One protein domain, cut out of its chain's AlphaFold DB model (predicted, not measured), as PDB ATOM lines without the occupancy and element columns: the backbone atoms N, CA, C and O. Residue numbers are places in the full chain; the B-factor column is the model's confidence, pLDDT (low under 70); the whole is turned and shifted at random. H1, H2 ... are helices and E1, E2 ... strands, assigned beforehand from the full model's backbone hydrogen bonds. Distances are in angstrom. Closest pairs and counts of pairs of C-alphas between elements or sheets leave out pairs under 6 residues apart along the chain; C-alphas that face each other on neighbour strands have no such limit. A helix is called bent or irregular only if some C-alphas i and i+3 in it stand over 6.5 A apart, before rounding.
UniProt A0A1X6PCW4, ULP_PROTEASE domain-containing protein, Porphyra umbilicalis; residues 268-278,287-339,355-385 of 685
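What this domain is: This is residues 268 to 278, 287 to 339 and 355 to 385 of the 685 residues of the protein "ULP_PROTEASE domain-containing protein" of Porphyra umbilicalis (UniProt A0A1X6PCW4). A small sheet of three strands stands between two helices, H3 on one side and H2 on the other, while H4 begins at the sheet, packs on H3 near Leu 375 and runs away from the sheet to the short H1, which packs on it. The sheet with H2 and H3 makes one end of the longest axis; H1, the far part of H4 and residues 274 to 278 make the other. The printed part has 95 residues, with four named helices and three named strands in the order H1 E1 H2 H3 E2 E3 H4. The sheet runs E1 - E2 - E3, all antiparallel, and the class is mixed, helices and strands. The whole is compact, with a radius of gyration of the C-alphas of 13.3 A and spans of 41 by 28 by 27 A.

Where its parts are: Find C-alpha 296 at (83.797, 76.459, 145.894); from there E1, residues 296 to 302, runs 19.5 A. E2, residues 355 to 361, is 19.8 A long, and E3 is residues 368 to 370. H2 is residues 304 to 316, 19.6 A; H3, residues 323 to 336, begins at (91.587, 87.051, 146.092) and runs 20.4 A. H4, residues 372 to 385, runs 21.1 A to C-alpha 385 at (87.776, 97.761, 140.922); it is only just irregular, with C-alphas 376 and 379 6.7 A apart. H1 is residues 268 to 273.

How they stand to each other: Start at the inner strand E2: E1 is its antiparallel neighbour, with N 300 and O 357 within hydrogen-bond range at 3.0 A. E2 and E3 form a hairpin, with N 360 and O 368 at 2.7 A. The domain has three layers, helices on both faces of a sheet: H3 and H4 on one face, H2 on the other. H3 lies over E1 and E2 at a height of 9.3 A over the sheet, its closest C-alphas to E2 being Gly 336 and Val 356, 6.0 A. H2 has a height of 8.5 A over the sheet; its closest C-alphas to E3 are Glu 314 and Cys 370, 5.7 A. H3 and H4 touch, closest at the C-alphas of Met 330 and Leu 375, 6.6 A, at a shallow tilt of 13 degrees, opposite ways. H1 and H4 touch, closest at the C-alphas of Ala 271 and Gly 380, 4.5 A; H1 and H3 are apart. O i to N i+4 pairs within hydrogen-bond range number 1 of 2 in H1, 7 of 9 in H2, 8 of 10 in H3 and 6 of 10 in H4.

The domain as a whole: The two C-alphas farthest apart, those of Pro 278 and Gly 338, are 41.6 A apart. Look for two cuts: residues 279 to 286 are not printed, a gap of 15.4 A from C-alpha 278 to 287, nor are 340 to 354, a gap of 10.7 A from C-alpha 339 to 355. Of the links printed whole, none is long. The mean pLDDT of the printed part is 80.0; residues 268, 271, 315 to 316 and 336 to 339 are under 70.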
ATOM      1  N   HIS A 268      88.020  89.980 130.429       64.25
ATOM      2  CA  HIS A 268      89.303  90.210 129.756       64.25
ATOM      3  C   HIS A 268      89.475  91.654 129.256       64.25
ATOM      4  O   HIS A 268      90.595  92.152 129.171       64.25
ATOM      5  N   GLU A 269      88.379  92.351 128.957       70.88
ATOM      6  CA  GLU A 269      88.403  93.755 128.541       70.88
ATOM      7  C   GLU A 269      88.584  94.674 129.758       70.88
ATOM      8  O   GLU A 269      89.389  95.610 129.699       70.88
ATOM      9  N   LEU A 270      87.923  94.353 130.883       73.69
ATOM     10  CA  LEU A 270      87.969  95.101 132.148       73.69
ATOM     11  C   LEU A 270      89.391  95.288 132.687       73.69
ATOM     12  O   LEU A 270      89.729  96.374 133.156       73.69
ATOM     13  N   ALA A 271      90.255  94.279 132.558       66.69
ATOM     14  CA  ALA A 271      91.648  94.365 133.003       66.69
ATOM     15  C   ALA A 271      92.462  95.468 132.287       66.69
ATOM     16  O   ALA A 271      93.468  95.931 132.823       66.69
ATOM     17  N   SER A 272      92.029  95.905 131.096       74.00
ATOM     18  CA  SER A 272      92.680  96.954 130.295       74.00
ATOM     19  C   SER A 272      91.946  98.301 130.310       74.00
ATOM     20  O   SER A 272      92.430  99.279 129.738       74.00
ATOM     21  N   VAL A 273      90.772  98.372 130.948       80.94
ATOM     22  CA  VAL A 273      89.892  99.550 130.898       80.94
ATOM     23  C   VAL A 273      90.583 100.793 131.448       80.94
ATOM     24  O   VAL A 273      90.520 101.852 130.832       80.94
ATOM     25  N   THR A 274      91.299 100.673 132.564       79.44
ATOM     26  CA  THR A 274      91.922 101.820 133.244       79.44
ATOM     27  C   THR A 274      93.034 102.482 132.433       79.44
ATOM     28  O   THR A 274      93.346 103.645 132.671       79.44
ATOM     29  N   SER A 275      93.640 101.766 131.480       79.31
ATOM     30  CA  SER A 275      94.672 102.302 130.583       79.31
ATOM     31  C   SER A 275      94.122 102.780 129.237       79.31
ATOM     32  O   SER A 275      94.899 103.215 128.394       79.31
ATOM     33  N   ARG A 276      92.813 102.642 128.989       84.56
ATOM     34  CA  ARG A 276      92.200 102.918 127.677       84.56
ATOM     35  C   ARG A 276      91.026 103.880 127.741       84.56
ATOM     36  O   ARG A 276      90.810 104.617 126.786       84.56
ATOM     37  N   LEU A 277      90.244 103.833 128.815       89.94
ATOM     38  CA  LEU A 277      89.052 104.654 128.959       89.94
ATOM     39  C   LEU A 277      89.335 105.893 129.813       89.94
ATOM     40  O   LEU A 277      90.039 105.785 130.824       89.94
ATOM     41  N   PRO A 278      88.751 107.048 129.446       95.19
ATOM     42  CA  PRO A 278      88.801 108.245 130.266       95.19
ATOM     43  C   PRO A 278      88.282 107.998 131.681       95.19
ATOM     44  O   PRO A 278      87.334 107.237 131.894       95.19
ATOM     45  N   PRO A 287      81.588  98.453 139.172       86.38
ATOM     46  CA  PRO A 287      82.676  97.577 139.581       86.38
ATOM     47  C   PRO A 287      82.356  96.134 139.180       86.38
ATOM     48  O   PRO A 287      81.195  95.720 139.148       86.38
ATOM     49  N   ALA A 288      83.394  95.357 138.893       85.44
ATOM     50  CA  ALA A 288      83.242  93.944 138.612       85.44
ATOM     51  C   ALA A 288      82.798  93.192 139.879       85.44
ATOM     52  O   ALA A 288      83.363  93.420 140.955       85.44
ATOM     53  N   PRO A 289      81.824  92.283 139.779       84.81
ATOM     54  CA  PRO A 289      81.306  91.563 140.922       84.81
ATOM     55  C   PRO A 289      82.271  90.468 141.356       84.81
ATOM     56  O   PRO A 289      82.661  89.593 140.580       84.81
ATOM     57  N   ILE A 290      82.644  90.533 142.630       88.44
ATOM     58  CA  ILE A 290      83.502  89.552 143.286       88.44
ATOM     59  C   ILE A 290      82.594  88.540 143.988       88.44
ATOM     60  O   ILE A 290      81.698  88.926 144.739       88.44
ATOM     61  N   LEU A 291      82.818  87.254 143.729       87.19
ATOM     62  CA  LEU A 291      82.084  86.170 144.373       87.19
ATOM     63  C   LEU A 291      82.428  86.065 145.879       87.19
ATOM     64  O   LEU A 291      83.493  86.525 146.301       87.19
ATOM     65  N   PRO A 292      81.555  85.460 146.706       84.75
ATOM     66  CA  PRO A 292      81.805  85.281 148.137       84.75
ATOM     67  C   PRO A 292      83.068  84.463 148.447       84.75
ATOM     68  O   PRO A 292      83.411  83.536 147.724       84.75
ATOM     69  N   GLU A 293      83.727  84.721 149.585       84.50
ATOM     70  CA  GLU A 293      84.881  83.907 150.028       84.50
ATOM     71  C   GLU A 293      84.530  82.424 150.263       84.50
ATOM     72  O   GLU A 293      85.426  81.585 150.290       84.50
ATOM     73  N   SER A 294      83.241  82.091 150.401       82.69
ATOM     74  CA  SER A 294      82.727  80.720 150.503       82.69
ATOM     75  C   SER A 294      82.610  79.989 149.161       82.69
ATOM     76  O   SER A 294      82.233  78.817 149.156       82.69
ATOM     77  N   THR A 295      82.896  80.652 148.033       86.94
ATOM     78  CA  THR A 295      82.811  80.053 146.698       86.94
ATOM     79  C   THR A 295      83.712  78.831 146.579       86.94
ATOM     80  O   THR A 295      84.913  78.886 146.852       86.94
ATOM     81  N   ARG A 296      83.113  77.728 146.131       86.25
ATOM     82  CA  ARG A 296      83.797  76.459 145.894       86.25
ATOM     83  C   ARG A 296      84.203  76.341 144.433       86.25
ATOM     84  O   ARG A 296      83.577  76.918 143.545       86.25
ATOM     85  N   PHE A 297      85.261  75.580 144.197       90.56
ATOM     86  CA  PHE A 297      85.716  75.258 142.858       90.56
ATOM     87  C   PHE A 297      86.212  73.815 142.791       90.56
ATOM     88  O   PHE A 297      86.652  73.247 143.792       90.56
ATOM     89  N   SER A 298      86.180  73.251 141.593       87.31
ATOM     90  CA  SER A 298      86.766  71.957 141.256       87.31
ATOM     91  C   SER A 298      87.489  72.048 139.913       87.31
ATOM     92  O   SER A 298      87.232  72.947 139.111       87.31
ATOM     93  N   THR A 299      88.440  71.151 139.675       87.94
ATOM     94  CA  THR A 299      89.129  71.030 138.387       87.94
ATOM     95  C   THR A 299      88.594  69.829 137.623       87.94
ATOM     96  O   THR A 299      88.192  68.833 138.223       87.94
ATOM     97  N   PHE A 300      88.578  69.919 136.296       83.44
ATOM     98  CA  PHE A 300      88.164  68.810 135.444       83.44
ATOM     99  C   PHE A 300      88.968  68.793 134.135       83.44
ATOM    100  O   PHE A 300      89.296  69.861 133.607       83.44
ATOM    101  N   PRO A 301      89.315  67.598 133.623       83.06
ATOM    102  CA  PRO A 301      90.030  67.457 132.362       83.06
ATOM    103  C   PRO A 301      89.106  67.737 131.172       83.06
ATOM    104  O   PRO A 301      87.927  67.370 131.174       83.06
ATOM    105  N   LEU A 302      89.652  68.379 130.142       81.38
ATOM    106  CA  LEU A 302      89.009  68.625 128.860       81.38
ATOM    107  C   LEU A 302      89.972  68.297 127.715       81.38
ATOM    108  O   LEU A 302      91.126  68.718 127.712       81.38
ATOM    109  N   GLY A 303      89.463  67.622 126.684       79.00
ATOM    110  CA  GLY A 303      90.181  67.475 125.417       79.00
ATOM    111  C   GLY A 303      90.210  68.787 124.616       79.00
ATOM    112  O   GLY A 303      89.342  69.648 124.783       79.00
ATOM    113  N   GLY A 304      91.158  68.926 123.684       76.44
ATOM    114  CA  GLY A 304      91.441  70.195 122.986       76.44
ATOM    115  C   GLY A 304      90.241  70.865 122.291       76.44
ATOM    116  O   GLY A 304      90.094  72.084 122.348       76.44
ATOM    117  N   VAL A 305      89.318  70.097 121.695       82.19
ATOM    118  CA  VAL A 305      88.095  70.652 121.067       82.19
ATOM    119  C   VAL A 305      87.145  71.257 122.111       82.19
ATOM    120  O   VAL A 305      86.556  72.324 121.899       82.19
ATOM    121  N   ALA A 306      87.003  70.590 123.258       81.38
ATOM    122  CA  ALA A 306      86.175  71.070 124.356       81.38
ATOM    123  C   ALA A 306      86.819  72.281 125.044       81.38
ATOM    124  O   ALA A 306      86.109  73.231 125.376       81.38
ATOM    125  N   MET A 307      88.152  72.301 125.164       82.75
ATOM    126  CA  MET A 307      88.868  73.466 125.677       82.75
ATOM    127  C   MET A 307      88.712  74.675 124.753       82.75
ATOM    128  O   MET A 307      88.346  75.752 125.212       82.75
ATOM    129  N   PHE A 308      88.862  74.502 123.439       79.62
ATOM    130  CA  PHE A 308      88.639  75.587 122.479       79.62
ATOM    131  C   PHE A 308      87.213  76.159 122.563       79.62
ATOM    132  O   PHE A 308      87.002  77.375 122.499       79.62
ATOM    133  N   THR A 309      86.223  75.284 122.757       84.00
ATOM    134  CA  THR A 309      84.827  75.689 122.962       84.00
ATOM    135  C   THR A 309      84.669  76.486 124.256       84.00
ATOM    136  O   THR A 309      84.043  77.550 124.244       84.00
ATOM    137  N   LEU A 310      85.291  76.031 125.350       83.94
ATOM    138  CA  LEU A 310      85.305  76.743 126.623       83.94
ATOM    139  C   LEU A 310      85.956  78.125 126.491       83.94
ATOM    140  O   LEU A 310      85.351  79.100 126.921       83.94
ATOM    141  N   THR A 311      87.104  78.246 125.819       80.50
ATOM    142  CA  THR A 311      87.782  79.530 125.552       80.50
ATOM    143  C   THR A 311      86.889  80.518 124.791       80.50
ATOM    144  O   THR A 311      86.973  81.740 124.949       80.50
ATOM    145  N   ARG A 312      85.972  80.016 123.953       77.69
ATOM    146  CA  ARG A 312      84.980  80.863 123.277       77.69
ATOM    147  C   ARG A 312      83.833  81.268 124.205       77.69
ATOM    148  O   ARG A 312      83.371  82.406 124.113       77.69
ATOM    149  N   MET A 313      83.384  80.362 125.075       76.00
ATOM    150  CA  MET A 313      82.281  80.592 126.016       76.00
ATOM    151  C   MET A 313      82.684  81.448 127.221       76.00
ATOM    152  O   MET A 313      81.904  82.294 127.646       76.00
ATOM    153  N   GLU A 314      83.911  81.322 127.727       76.00
ATOM    154  CA  GLU A 314      84.405  82.079 128.887       76.00
ATOM    155  C   GLU A 314      84.490  83.591 128.632       76.00
ATOM    156  O   GLU A 314      84.524  84.387 129.566       76.00
ATOM    157  N   LYS A 315      84.417  84.024 127.365       65.94
ATOM    158  CA  LYS A 315      84.217  85.438 127.008       65.94
ATOM    159  C   LYS A 315      82.921  86.016 127.591       65.94
ATOM    160  O   LYS A 315      82.784  87.236 127.629       65.94
ATOM    161  N   GLN A 316      81.989  85.167 128.023       65.19
ATOM    162  CA  GLN A 316      80.743  85.531 128.695       65.19
ATOM    163  C   GLN A 316      80.852  85.519 130.227       65.19
ATOM    164  O   GLN A 316      79.868  85.822 130.894       65.19
ATOM    165  N   LEU A 317      82.013  85.182 130.802       72.81
ATOM    166  CA  LEU A 317      82.212  85.214 132.248       72.81
ATOM    167  C   LEU A 317      82.129  86.669 132.746       72.81
ATOM    168  O   LEU A 317      82.809  87.554 132.220       72.81
ATOM    169  N   LYS A 318      81.280  86.905 133.755       73.50
ATOM    170  CA  LYS A 318      80.981  88.239 134.318       73.50
ATOM    171  C   LYS A 318      81.360  88.398 135.794       73.50
ATOM    172  O   LYS A 318      81.231  89.490 136.333       73.50
ATOM    173  N   VAL A 319      81.825  87.334 136.446       79.12
ATOM    174  CA  VAL A 319      82.141  87.307 137.884       79.12
ATOM    175  C   VAL A 319      83.604  86.963 138.147       79.12
ATOM    176  O   VAL A 319      84.241  86.256 137.368       79.12
ATOM    177  N   VAL A 320      84.134  87.448 139.267       86.81
ATOM    178  CA  VAL A 320      85.541  87.287 139.652       86.81
ATOM    179  C   VAL A 320      85.643  86.468 140.937       86.81
ATOM    180  O   VAL A 320      84.961  86.763 141.916       86.81
ATOM    181  N   LEU A 321      86.518  85.459 140.964       87.31
ATOM    182  CA  LEU A 321      86.816  84.703 142.186       87.31
ATOM    183  C   LEU A 321      87.549  85.578 143.198       87.31
ATOM    184  O   LEU A 321      88.544  86.168 142.778       87.31
ATOM    185  N   PRO A 322      87.167  85.599 144.494       87.94
ATOM    186  CA  PRO A 322      87.789  86.418 145.543       87.94
ATOM    187  C   PRO A 322      89.291  86.127 145.696       87.94
ATOM    188  O   PRO A 322      89.714  84.984 145.530       87.94
ATOM    189  N   LYS A 323      90.104  87.138 146.064       82.38
ATOM    190  CA  LYS A 323      91.587  87.051 146.092       82.38
ATOM    191  C   LYS A 323      92.103  85.790 146.805       82.38
ATOM    192  O   LYS A 323      93.006  85.130 146.299       82.38
ATOM    193  N   LYS A 324      91.497  85.423 147.943       80.69
ATOM    194  CA  LYS A 324      91.878  84.238 148.736       80.69
ATOM    195  C   LYS A 324      91.606  82.907 148.022       80.69
ATOM    196  O   LYS A 324      92.389  81.975 148.166       80.69
ATOM    197  N   VAL A 325      90.514  82.823 147.262       85.62
ATOM    198  CA  VAL A 325      90.111  81.613 146.525       85.62
ATOM    199  C   VAL A 325      90.854  81.525 145.193       85.62
ATOM    200  O   VAL A 325      91.246  80.438 144.783       85.62
ATOM    201  N   LEU A 326      91.122  82.667 144.551       85.94
ATOM    202  CA  LEU A 326      91.813  82.741 143.265       85.94
ATOM    203  C   LEU A 326      93.202  82.086 143.300       85.94
ATOM    204  O   LEU A 326      93.513  81.292 142.419       85.94
ATOM    205  N   SER A 327      94.008  82.355 144.334       80.56
ATOM    206  CA  SER A 327      95.339  81.738 144.476       80.56
ATOM    207  C   SER A 327      95.255  80.209 144.607       80.56
ATOM    208  O   SER A 327      96.030  79.480 143.987       80.56
ATOM    209  N   ALA A 328      94.270  79.704 145.358       81.31
ATOM    210  CA  ALA A 328      94.038  78.267 145.490       81.31
ATOM    211  C   ALA A 328      93.560  77.636 144.169       81.31
ATOM    212  O   ALA A 328      94.009  76.547 143.814       81.31
ATOM    213  N   ALA A 329      92.696  78.333 143.430       84.75
ATOM    214  CA  ALA A 329      92.188  77.891 142.137       84.75
ATOM    215  C   ALA A 329      93.287  77.840 141.063       84.75
ATOM    216  O   ALA A 329      93.395  76.840 140.356       84.75
ATOM    217  N   MET A 330      94.145  78.865 140.985       82.81
ATOM    218  CA  MET A 330      95.301  78.877 140.077       82.81
ATOM    219  C   MET A 330      96.232  77.694 140.354       82.81
ATOM    220  O   MET A 330      96.560  76.940 139.441       82.81
ATOM    221  N   LYS A 331      96.560  77.455 141.629       81.31
ATOM    222  CA  LYS A 331      97.394  76.318 142.039       81.31
ATOM    223  C   LYS A 331      96.769  74.965 141.685       81.31
ATOM    224  O   LYS A 331      97.483  74.044 141.299       81.31
ATOM    225  N   ALA A 332      95.452  74.817 141.830       80.56
ATOM    226  CA  ALA A 332      94.761  73.570 141.500       80.56
ATOM    227  C   ALA A 332      94.822  73.253 139.997       80.56
ATOM    228  O   ALA A 332      95.008  72.094 139.628       80.56
ATOM    229  N   VAL A 333      94.713  74.275 139.142       82.44
ATOM    230  CA  VAL A 333      94.840  74.116 137.687       82.44
ATOM    231  C   VAL A 333      96.279  73.767 137.296       82.44
ATOM    232  O   VAL A 333      96.467  72.818 136.544       82.44
ATOM    233  N   GLU A 334      97.287  74.435 137.873       75.81
ATOM    234  CA  GLU A 334      98.714  74.146 137.622       75.81
ATOM    235  C   GLU A 334      99.123  72.714 137.999       75.81
ATOM    236  O   GLU A 334      99.890  72.065 137.286       75.81
ATOM    237  N   VAL A 335      98.620  72.206 139.131       71.75
ATOM    238  CA  VAL A 335      98.884  70.828 139.576       71.75
ATOM    239  C   VAL A 335      98.223  69.816 138.640       71.75
ATOM    240  O   VAL A 335      98.799  68.761 138.384       71.75
ATOM    241  N   GLY A 336      97.033  70.133 138.125       63.75
ATOM    242  CA  GLY A 336      96.302  69.269 137.202       63.75
ATOM    243  C   GLY A 336      96.890  69.230 135.787       63.75
ATOM    244  O   GLY A 336      96.831  68.186 135.150       63.75
ATOM    245  N   SER A 337      97.476  70.331 135.305       59.44
ATOM    246  CA  SER A 337      97.992  70.460 133.932       59.44
ATOM    247  C   SER A 337      99.424  69.945 133.726       59.44
ATOM    248  O   SER A 337      99.937  70.000 132.612       59.44
ATOM    249  N   GLY A 338     100.103  69.461 134.772       45.06
ATOM    250  CA  GLY A 338     101.435  68.848 134.652       45.06
ATOM    251  C   GLY A 338     102.600  69.813 134.368       45.06
ATOM    252  O   GLY A 338     103.693  69.356 134.036       45.06
ATOM    253  N   GLY A 339     102.422  71.130 134.522       43.28
ATOM    254  CA  GLY A 339     103.475  72.122 134.271       43.28
ATOM    255  C   GLY A 339     102.997  73.584 134.310       43.28
ATOM    256  O   GLY A 339     101.789  73.824 134.340       43.28
ATOM    257  N   GLU A 355      93.972  68.928 128.921       71.25
ATOM    258  CA  GLU A 355      94.109  70.250 129.530       71.25
ATOM    259  C   GLU A 355      93.073  70.411 130.653       71.25
ATOM    260  O   GLU A 355      91.924  69.979 130.542       71.25
ATOM    261  N   VAL A 356      93.456  71.056 131.756       82.94
ATOM    262  CA  VAL A 356      92.596  71.179 132.942       82.94
ATOM    263  C   VAL A 356      91.881  72.528 132.969       82.94
ATOM    264  O   VAL A 356      92.510  73.584 132.898       82.94
ATOM    265  N   ALA A 357      90.556  72.496 133.120       86.12
ATOM    266  CA  ALA A 357      89.716  73.671 133.333       86.12
ATOM    267  C   ALA A 357      89.205  73.747 134.778       86.12
ATOM    268  O   ALA A 357      89.189  72.756 135.513       86.12
ATOM    269  N   LEU A 358      88.765  74.942 135.181       89.75
ATOM    270  CA  LEU A 358      88.155  75.184 136.484       89.75
ATOM    271  C   LEU A 358      86.633  75.265 136.357       89.75
ATOM    272  O   LEU A 358      86.115  75.958 135.479       89.75
ATOM    273  N   GLN A 359      85.923  74.600 137.264       89.38
ATOM    274  CA  GLN A 359      84.492  74.745 137.489       89.38
ATOM    275  C   GLN A 359      84.267  75.485 138.812       89.38
ATOM    276  O   GLN A 359      84.793  75.092 139.849       89.38
ATOM    277  N   ILE A 360      83.489  76.560 138.772       88.12
ATOM    278  CA  ILE A 360      83.155  77.428 139.897       88.12
ATOM    279  C   ILE A 360      81.698  77.170 140.269       88.12
ATOM    280  O   ILE A 360      80.794  77.358 139.451       88.12
ATOM    281  N   GLU A 361      81.472  76.761 141.511       85.94
ATOM    282  CA  GLU A 361      80.131  76.571 142.054       85.94
ATOM    283  C   GLU A 361      79.579  77.921 142.520       85.94
ATOM    284  O   GLU A 361      80.185  78.618 143.339       85.94
ATOM    285  N   VAL A 362      78.419  78.289 141.984       79.94
ATOM    286  CA  VAL A 362      77.688  79.492 142.375       79.94
ATOM    287  C   VAL A 362      76.319  79.052 142.872       79.94
ATOM    288  O   VAL A 362      75.571  78.415 142.133       79.94
ATOM    289  N   ASP A 363      75.994  79.389 144.120       74.94
ATOM    290  CA  ASP A 363      74.764  78.944 144.778       74.94
ATOM    291  C   ASP A 363      73.517  79.254 143.936       74.94
ATOM    292  O   ASP A 363      73.199  80.409 143.654       74.94
ATOM    293  N   GLY A 364      72.803  78.198 143.540       71.19
ATOM    294  CA  GLY A 364      71.582  78.287 142.739       71.19
ATOM    295  C   GLY A 364      71.791  78.452 141.228       71.19
ATOM    296  O   GLY A 364      70.809  78.425 140.494       71.19
ATOM    297  N   HIS A 365      73.021  78.570 140.727       75.94
ATOM    298  CA  HIS A 365      73.293  78.726 139.295       75.94
ATOM    299  C   HIS A 365      74.018  77.515 138.699       75.94
ATOM    300  O   HIS A 365      74.688  76.759 139.400       75.94
ATOM    301  N   GLU A 366      73.904  77.359 137.375       78.44
ATOM    302  CA  GLU A 366      74.756  76.442 136.614       78.44
ATOM    303  C   GLU A 366      76.240  76.771 136.871       78.44
ATOM    304  O   GLU A 366      76.609  77.955 136.845       78.44
ATOM    305  N   PRO A 367      77.097  75.760 137.118       81.56
ATOM    306  CA  PRO A 367      78.501  75.992 137.409       81.56
ATOM    307  C   PRO A 367      79.199  76.753 136.283       81.56
ATOM    308  O   PRO A 367      79.154  76.370 135.111       81.56
ATOM    309  N   LEU A 368      79.895  77.824 136.650       85.81
ATOM    310  CA  LEU A 368      80.660  78.615 135.696       85.81
ATOM    311  C   LEU A 368      81.980  77.915 135.408       85.81
ATOM    312  O   LEU A 368      82.613  77.375 136.309       85.81
ATOM    313  N   ARG A 369      82.418  77.929 134.153       85.94
ATOM    314  CA  ARG A 369      83.665  77.282 133.740       85.94
ATOM    315  C   ARG A 369      84.628  78.316 133.186       85.94
ATOM    316  O   ARG A 369      84.207  79.218 132.462       85.94
ATOM    317  N   CYS A 370      85.908  78.183 133.510       86.69
ATOM    318  CA  CYS A 370      86.942  79.074 132.993       86.69
ATOM    319  C   CYS A 370      88.289  78.368 132.832       86.69
ATOM    320  O   CYS A 370      88.600  77.405 133.537       86.69
ATOM    321  N   THR A 371      89.094  78.878 131.907       85.44
ATOM    322  CA  THR A 371      90.454  78.405 131.644       85.44
ATOM    323  C   THR A 371      91.469  79.008 132.622       85.44
ATOM    324  O   THR A 371      91.192  79.988 133.325       85.44
ATOM    325  N   ALA A 372      92.689  78.462 132.620       80.12
ATOM    326  CA  ALA A 372      93.835  79.050 133.313       80.12
ATOM    327  C   ALA A 372      94.094  80.509 132.889       80.12
ATOM    328  O   ALA A 372      94.405  81.355 133.727       80.12
ATOM    329  N   ALA A 373      93.912  80.826 131.601       76.00
ATOM    330  CA  ALA A 373      94.110  82.171 131.067       76.00
ATOM    331  C   ALA A 373      93.099  83.175 131.651       76.00
ATOM    332  O   ALA A 373      93.480  84.276 132.054       76.00
ATOM    333  N   SER A 374      91.827  82.782 131.777       79.88
ATOM    334  CA  SER A 374      90.806  83.604 132.440       79.88
ATOM    335  C   SER A 374      91.121  83.850 133.912       79.88
ATOM    336  O   SER A 374      90.982  84.981 134.384       79.88
ATOM    337  N   LEU A 375      91.596  82.830 134.636       82.19
ATOM    338  CA  LEU A 375      92.036  82.985 136.026       82.19
ATOM    339  C   LEU A 375      93.219  83.953 136.134       82.19
ATOM    340  O   LEU A 375      93.194  84.855 136.969       82.19
ATOM    341  N   ALA A 376      94.203  83.837 135.241       76.88
ATOM    342  CA  ALA A 376      95.362  84.729 135.193       76.88
ATOM    343  C   ALA A 376      94.995  86.195 134.874       76.88
ATOM    344  O   ALA A 376      95.748  87.108 135.224       76.88
ATOM    345  N   ALA A 377      93.832  86.446 134.261       76.25
ATOM    346  CA  ALA A 377      93.324  87.793 133.993       76.25
ATOM    347  C   ALA A 377      92.595  88.434 135.195       76.25
ATOM    348  O   ALA A 377      92.579  89.663 135.321       76.25
ATOM    349  N   MET A 378      92.034  87.636 136.115       83.56
ATOM    350  CA  MET A 378      91.277  88.125 137.282       83.56
ATOM    351  C   MET A 378      92.054  89.090 138.209       83.56
ATOM    352  O   MET A 378      91.448  90.064 138.665       83.56
ATOM    353  N   PRO A 379      93.378  88.941 138.448       79.19
ATOM    354  CA  PRO A 379      94.189  89.939 139.157       79.19
ATOM    355  C   PRO A 379      94.092  91.351 138.564       79.19
ATOM    356  O   PRO A 379      94.086  92.339 139.299       79.19
ATOM    357  N   GLY A 380      93.981  91.464 137.235       73.88
ATOM    358  CA  GLY A 380      93.793  92.743 136.549       73.88
ATOM    359  C   GLY A 380      92.461  93.412 136.895       73.88
ATOM    360  O   GLY A 380      92.390  94.635 136.982       73.88
ATOM    361  N   ILE A 381      91.426  92.622 137.184       82.50
ATOM    362  CA  ILE A 381      90.092  93.134 137.508       82.50
ATOM    363  C   ILE A 381      90.029  93.695 138.926       82.50
ATOM    364  O   ILE A 381      89.367  94.703 139.162       82.50
ATOM    365  N   TYR A 382      90.784  93.129 139.867       82.56
ATOM    366  CA  TYR A 382      90.946  93.750 141.182       82.56
ATOM    367  C   TYR A 382      91.525  95.154 141.087       82.56
ATOM    368  O   TYR A 382      91.033  96.068 141.744       82.56
ATOM    369  N   ARG A 383      92.530  95.340 140.225       80.50
ATOM    370  CA  ARG A 383      93.106  96.665 139.974       80.50
ATOM    371  C   ARG A 383      92.096  97.600 139.312       80.50
ATOM    372  O   ARG A 383      92.082  98.785 139.639       80.50
ATOM    373  N   TYR A 384      91.249  97.082 138.420       86.19
ATOM    374  CA  TYR A 384      90.132  97.840 137.858       86.19
ATOM    375  C   TYR A 384      89.158  98.298 138.952       86.19
ATOM    376  O   TYR A 384      88.893  99.493 139.031       86.19
ATOM    377  N   ASN A 385      88.691  97.406 139.831       88.69
ATOM    378  CA  ASN A 385      87.776  97.761 140.922       88.69
ATOM    379  C   ASN A 385      88.388  98.803 141.867       88.69
ATOM    380  O   ASN A 385      87.746  99.805 142.169       88.69
TER     381      ASN A 385